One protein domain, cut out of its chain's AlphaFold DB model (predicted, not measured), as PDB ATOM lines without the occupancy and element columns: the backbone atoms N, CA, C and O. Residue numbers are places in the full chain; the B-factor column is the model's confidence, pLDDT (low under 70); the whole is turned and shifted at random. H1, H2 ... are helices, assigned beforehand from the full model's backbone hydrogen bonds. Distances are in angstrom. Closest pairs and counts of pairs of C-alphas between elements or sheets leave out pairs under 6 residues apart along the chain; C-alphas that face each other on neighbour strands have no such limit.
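AT A GLANCE: This is residues 505 to 555 of the 555 residues of the protein "Hypothetical protein" of Rotaria sordida (UniProt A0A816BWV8). Two helices packed at a steep tilt, H1 and the shorter H2, are joined by a wide loop, residues 526 to 543, that swings out from the end of H1 and folds back to the start of H2. The printed part has 51 residues with two named helices, H1 then H2, and no named strand; the class is all helix, though under half of the residues, 24 of 51, are in named elements. The whole is compact, with a radius of gyration of the C-alphas of 10.4 A and spans of 32 by 23 by 16 A.

HOW THE PARTS SIT: H1, residues 512 to 525, touches H2, residues 544 to 553, with residues 518 to 522 alone. The closest C-alphas are those of Ile 518 and Cys 547, 6.2 A apart. The two helices run the same way at a steep tilt of 65 degrees. In H1 and H2 every O i to N i+4 pair is within hydrogen-bond range.

IN THESE COORDINATES: H1 begins at C-alpha 512 (196.241, 191.472, 197.444) and is 20.0 A long from first to last C-alpha. H2 is 14.4 A long and ends at C-alpha 553 (186.748, 188.139, 214.972).

THE WHOLE: The C-alphas of Gln 505 and Gln 531 are the two farthest apart, 31.6 A. The link from H1 to H2 is long, and the printed part has no cut. The model's pLDDT is under 70 at residues 505 to 511 and 554 to 555.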
ATOM      1  N   GLN A 505     182.484 198.523 204.760       66.00
ATOM      2  CA  GLN A 505     182.888 199.547 203.795       66.00
ATOM      3  C   GLN A 505     184.361 199.433 203.382       66.00
ATOM      4  O   GLN A 505     184.765 200.116 202.440       66.00
ATOM      5  N   MET A 506     185.156 198.550 204.005       65.50
ATOM      6  CA  MET A 506     186.546 198.338 203.595       65.50
ATOM      7  C   MET A 506     186.627 197.892 202.134       65.50
ATOM      8  O   MET A 506     185.829 197.078 201.658       65.50
ATOM      9  N   ASN A 507     187.618 198.414 201.414       63.94
ATOM     10  CA  ASN A 507     187.836 198.086 200.011       63.94
ATOM     11  C   ASN A 507     188.671 196.799 199.888       63.94
ATOM     12  O   ASN A 507     189.820 196.808 199.454       63.94
ATOM     13  N   ILE A 508     188.086 195.696 200.357       62.81
ATOM     14  CA  ILE A 508     188.749 194.401 200.573       62.81
ATOM     15  C   ILE A 508     189.195 193.757 199.248       62.81
ATOM     16  O   ILE A 508     190.234 193.106 199.187       62.81
ATOM     17  N   HIS A 509     188.463 194.002 198.157       57.94
ATOM     18  CA  HIS A 509     188.716 193.355 196.867       57.94
ATOM     19  C   HIS A 509     189.939 193.883 196.098       57.94
ATOM     20  O   HIS A 509     190.364 193.227 195.149       57.94
ATOM     21  N   TYR A 510     190.529 195.021 196.484       58.78
ATOM     22  CA  TYR A 510     191.579 195.683 195.689       58.78
ATOM     23  C   TYR A 510     192.991 195.584 196.273       58.78
ATOM     24  O   TYR A 510     193.934 196.085 195.666       58.78
ATOM     25  N   LEU A 511     193.166 194.948 197.434       68.62
ATOM     26  CA  LEU A 511     194.469 194.827 198.088       68.62
ATOM     27  C   LEU A 511     194.828 193.349 198.250       68.62
ATOM     28  O   LEU A 511     194.273 192.669 199.111       68.62
ATOM     29  N   ALA A 512     195.772 192.863 197.434       73.62
ATOM     30  CA  ALA A 512     196.241 191.472 197.444       73.62
ATOM     31  C   ALA A 512     196.651 191.000 198.852       73.62
ATOM     32  O   ALA A 512     196.272 189.913 199.274       73.62
ATOM     33  N   GLY A 513     197.306 191.869 199.631       78.69
ATOM     34  CA  GLY A 513     197.677 191.569 201.016       78.69
ATOM     35  C   GLY A 513     196.485 191.349 201.955       78.69
ATOM     36  O   GLY A 513     196.558 190.500 202.836       78.69
ATOM     37  N   ILE A 514     195.364 192.054 201.759       78.75
ATOM     38  CA  ILE A 514     194.152 191.823 202.560       78.75
ATOM     39  C   ILE A 514     193.503 190.498 202.148       78.75
ATOM     40  O   ILE A 514     193.123 189.719 203.016       78.75
ATOM     41  N   LYS A 515     193.427 190.202 200.842       81.19
ATOM     42  CA  LYS A 515     192.903 188.916 200.348       81.19
ATOM     43  C   LYS A 515     193.692 187.726 200.897       81.19
ATOM     44  O   LYS A 515     193.075 186.759 201.335       81.19
ATOM     45  N   LEU A 516     195.021 187.827 200.921       86.19
ATOM     46  CA  LEU A 516     195.909 186.814 201.491       86.19
ATOM     47  C   LEU A 516     195.588 186.565 202.969       86.19
ATOM     48  O   LEU A 516     195.308 185.434 203.354       86.19
ATOM     49  N   VAL A 517     195.550 187.625 203.783       86.31
ATOM     50  CA  VAL A 517     195.230 187.520 205.217       86.31
ATOM     51  C   VAL A 517     193.858 186.887 205.440       86.31
ATOM     52  O   VAL A 517     193.723 186.032 206.307       86.31
ATOM     53  N   ILE A 518     192.841 187.261 204.662       87.62
ATOM     54  CA  ILE A 518     191.489 186.718 204.841       87.62
ATOM     55  C   ILE A 518     191.433 185.232 204.472       87.62
ATOM     56  O   ILE A 518     190.824 184.471 205.214       87.62
ATOM     57  N   ASN A 519     192.098 184.809 203.393       86.88
ATOM     58  CA  ASN A 519     192.193 183.389 203.034       86.88
ATOM     59  C   ASN A 519     192.900 182.585 204.140       86.88
ATOM     60  O   ASN A 519     192.442 181.509 204.509       86.88
ATOM     61  N   TYR A 520     193.959 183.143 204.743       88.44
ATOM     62  CA  TYR A 520     194.608 182.541 205.911       88.44
ATOM     63  C   TYR A 520     193.668 182.439 207.118       88.44
ATOM     64  O   TYR A 520     193.596 181.386 207.745       88.44
ATOM     65  N   LEU A 521     192.930 183.505 207.442       88.94
ATOM     66  CA  LEU A 521     191.968 183.499 208.548       88.94
ATOM     67  C   LEU A 521     190.840 182.488 208.315       88.94
ATOM     68  O   LEU A 521     190.469 181.778 209.244       88.94
ATOM     69  N   GLN A 522     190.339 182.375 207.084       88.56
ATOM     70  CA  GLN A 522     189.335 181.377 206.726       88.56
ATOM     71  C   GLN A 522     189.885 179.954 206.869       88.56
ATOM     72  O   GLN A 522     189.248 179.121 207.503       88.56
ATOM     73  N   ALA A 523     191.089 179.681 206.363       86.94
ATOM     74  CA  ALA A 523     191.711 178.366 206.493       86.94
ATOM     75  C   ALA A 523     192.025 177.980 207.949       86.94
ATOM     76  O   ALA A 523     192.042 176.791 208.282       86.94
ATOM     77  N   ILE A 524     192.268 178.959 208.828       86.94
ATOM     78  CA  ILE A 524     192.381 178.743 210.277       86.94
ATOM     79  C   ILE A 524     191.014 178.394 210.874       86.94
ATOM     80  O   ILE A 524     190.914 177.384 211.572       86.94
ATOM     81  N   ASP A 525     189.977 179.184 210.582       87.00
ATOM     82  CA  ASP A 525     188.608 178.947 211.066       87.00
ATOM     83  C   ASP A 525     188.070 177.579 210.598       87.00
ATOM     84  O   ASP A 525     187.392 176.879 211.352       87.00
ATOM     85  N   GLU A 526     188.436 177.157 209.386       87.31
ATOM     86  CA  GLU A 526     188.081 175.866 208.784       87.31
ATOM     87  C   GLU A 526     189.045 174.720 209.153       87.31
ATOM     88  O   GLU A 526     188.801 173.568 208.799       87.31
ATOM     89  N   GLN A 527     190.124 175.002 209.896       85.50
ATOM     90  CA  GLN A 527     191.159 174.040 210.315       85.50
ATOM     91  C   GLN A 527     191.907 173.331 209.163       85.50
ATOM     92  O   GLN A 527     192.471 172.249 209.345       85.50
ATOM     93  N   ILE A 528     191.974 173.957 207.987       86.75
ATOM     94  CA  ILE A 528     192.640 173.432 206.779       86.75
ATOM     95  C   ILE A 528     194.017 174.058 206.513       86.75
ATOM     96  O   ILE A 528     194.678 173.710 205.535       86.75
ATOM     97  N   ILE A 529     194.490 174.929 207.409       82.62
ATOM     98  CA  ILE A 529     195.772 175.648 207.298       82.62
ATOM     99  C   ILE A 529     196.984 174.732 207.035       82.62
ATOM    100  O   ILE A 529     197.922 175.121 206.354       82.62
ATOM    101  N   ASN A 530     196.963 173.498 207.552       83.75
ATOM    102  CA  ASN A 530     198.048 172.523 207.381       83.75
ATOM    103  C   ASN A 530     197.881 171.643 206.127       83.75
ATOM    104  O   ASN A 530     198.713 170.776 205.871       83.75
ATOM    105  N   GLN A 531     196.773 171.798 205.399       81.94
ATOM    106  CA  GLN A 531     196.400 170.978 204.242       81.94
ATOM    107  C   GLN A 531     196.569 171.728 202.918       81.94
ATOM    108  O   GLN A 531     196.628 171.096 201.865       81.94
ATOM    109  N   THR A 532     196.636 173.060 202.963       73.44
ATOM    110  CA  THR A 532     196.667 173.929 201.784       73.44
ATOM    111  C   THR A 532     197.670 175.062 201.979       73.44
ATOM    112  O   THR A 532     197.597 175.801 202.957       73.44
ATOM    113  N   ASP A 533     198.612 175.199 201.042       78.69
ATOM    114  CA  ASP A 533     199.503 176.359 200.985       78.69
ATOM    115  C   ASP A 533     198.730 177.533 200.395       78.69
ATOM    116  O   ASP A 533     198.256 177.431 199.270       78.69
ATOM    117  N   ILE A 534     198.610 178.644 201.120       82.56
ATOM    118  CA  ILE A 534     197.947 179.857 200.626       82.56
ATOM    119  C   ILE A 534     199.016 180.830 200.118       82.56
ATOM    120  O   ILE A 534     199.909 181.236 200.858       82.56
ATOM    121  N   ASN A 535     198.927 181.223 198.852       80.31
ATOM    122  CA  ASN A 535     199.839 182.145 198.189       80.31
ATOM    123  C   ASN A 535     199.079 183.073 197.223       80.31
ATOM    124  O   ASN A 535     197.861 183.002 197.092       80.31
ATOM    125  N   GLU A 536     199.786 183.991 196.561       75.50
ATOM    126  CA  GLU A 536     199.157 184.980 195.670       75.50
ATOM    127  C   GLU A 536     198.493 184.361 194.425       75.50
ATOM    128  O   GLU A 536     197.655 185.011 193.799       75.50
ATOM    129  N   GLU A 537     198.832 183.117 194.072       77.12
ATOM    130  CA  GLU A 537     198.343 182.429 192.872       77.12
ATOM    131  C   GLU A 537     197.056 181.623 193.117       77.12
ATOM    132  O   GLU A 537     196.371 181.270 192.157       77.12
ATOM    133  N   ASN A 538     196.697 181.351 194.378       78.94
ATOM    134  CA  ASN A 538     195.561 180.497 194.740       78.94
ATOM    135  C   ASN A 538     194.599 181.127 195.764       78.94
ATOM    136  O   ASN A 538     193.950 180.424 196.535       78.94
ATOM    137  N   LEU A 539     194.485 182.457 195.744       82.00
ATOM    138  CA  LEU A 539     193.540 183.194 196.582       82.00
ATOM    139  C   LEU A 539     192.095 182.970 196.130       82.00
ATOM    140  O   LEU A 539     191.734 183.307 195.000       82.00
ATOM    141  N   GLU A 540     191.245 182.501 197.041       79.62
ATOM    142  CA  GLU A 540     189.808 182.429 196.807       79.62
ATOM    143  C   GLU A 540     189.154 183.810 196.957       79.62
ATOM    144  O   GLU A 540     189.560 184.656 197.770       79.62
ATOM    145  N   GLU A 541     188.120 184.053 196.147       81.38
ATOM    146  CA  GLU A 541     187.276 185.235 196.297       81.38
ATOM    147  C   GLU A 541     186.251 185.019 197.407       81.38
ATOM    148  O   GLU A 541     185.231 184.356 197.235       81.38
ATOM    149  N   ILE A 542     186.521 185.649 198.542       81.38
ATOM    150  CA  ILE A 542     185.649 185.643 199.712       81.38
ATOM    151  C   ILE A 542     184.741 186.873 199.635       81.38
ATOM    152  O   ILE A 542     185.194 187.980 199.324       81.38
ATOM    153  N   ASP A 543     183.446 186.705 199.906       82.50
ATOM    154  CA  ASP A 543     182.505 187.822 199.859       82.50
ATOM    155  C   ASP A 543     182.809 188.867 200.948       82.50
ATOM    156  O   ASP A 543     183.316 188.565 202.034       82.50
ATOM    157  N   LYS A 544     182.459 190.126 200.674       78.25
ATOM    158  CA  LYS A 544     182.794 191.272 201.530       78.25
ATOM    159  C   LYS A 544     182.298 191.131 202.975       78.25
ATOM    160  O   LYS A 544     182.955 191.623 203.893       78.25
ATOM    161  N   MET A 545     181.144 190.499 203.190       81.25
ATOM    162  CA  MET A 545     180.553 190.361 204.521       81.25
ATOM    163  C   MET A 545     181.284 189.290 205.334       81.25
ATOM    164  O   MET A 545     181.533 189.491 206.523       81.25
ATOM    165  N   THR A 546     181.670 188.187 204.697       82.94
ATOM    166  CA  THR A 546     182.491 187.137 205.317       82.94
ATOM    167  C   THR A 546     183.897 187.643 205.617       82.94
ATOM    168  O   THR A 546     184.364 187.506 206.746       82.94
ATOM    169  N   CYS A 547     184.513 188.369 204.682       83.06
ATOM    170  CA  CYS A 547     185.783 189.060 204.905       83.06
ATOM    171  C   CYS A 547     185.754 189.967 206.148       83.06
ATOM    172  O   CYS A 547     186.636 189.911 207.004       83.06
ATOM    173  N   ALA A 548     184.717 190.804 206.256       80.50
ATOM    174  CA  ALA A 548     184.531 191.715 207.380       80.50
ATOM    175  C   ALA A 548     184.359 190.973 208.715       80.50
ATOM    176  O   ALA A 548     184.878 191.426 209.735       80.50
ATOM    177  N   LYS A 549     183.652 189.833 208.722       83.75
ATOM    178  CA  LYS A 549     183.499 188.982 209.913       83.75
ATOM    179  C   LYS A 549     184.822 188.351 210.338       83.75
ATOM    180  O   LYS A 549     185.159 188.436 211.515       83.75
ATOM    181  N   LEU A 550     185.564 187.767 209.396       85.44
ATOM    182  CA  LEU A 550     186.850 187.111 209.654       85.44
ATOM    183  C   LEU A 550     187.860 188.083 210.266       85.44
ATOM    184  O   LEU A 550     188.471 187.778 211.289       85.44
ATOM    185  N   LEU A 551     187.978 189.283 209.691       82.88
ATOM    186  CA  LEU A 551     188.861 190.322 210.221       82.88
ATOM    187  C   LEU A 551     188.415 190.801 211.605       82.88
ATOM    188  O   LEU A 551     189.248 190.933 212.490       82.88
ATOM    189  N   ARG A 552     187.108 191.008 211.808       80.81
ATOM    190  CA  ARG A 552     186.559 191.480 213.087       80.81
ATOM    191  C   ARG A 552     186.732 190.476 214.225       80.81
ATOM    192  O   ARG A 552     186.931 190.888 215.360       80.81
ATOM    193  N   ASN A 553     186.599 189.180 213.951       81.44
ATOM    194  CA  ASN A 553     186.748 188.139 214.972       81.44
ATOM    195  C   ASN A 553     188.204 187.976 215.435       81.44
ATOM    196  O   ASN A 553     188.438 187.436 216.512       81.44
ATOM    197  N   ASN A 554     189.157 188.448 214.629       67.31
ATOM    198  CA  ASN A 554     190.594 188.274 214.827       67.31
ATOM    199  C   ASN A 554     191.344 189.609 215.046       67.31
ATOM    200  O   ASN A 554     192.572 189.642 214.969       67.31
ATOM    201  N   SER A 555     190.615 190.702 215.314       60.12
ATOM    202  CA  SER A 555     191.118 192.052 215.632       60.12
ATOM    203  C   SER A 555     190.688 192.475 217.027       60.12
ATOM    204  O   SER A 555     191.529 193.029 217.765       60.12
TER     205      SER A 555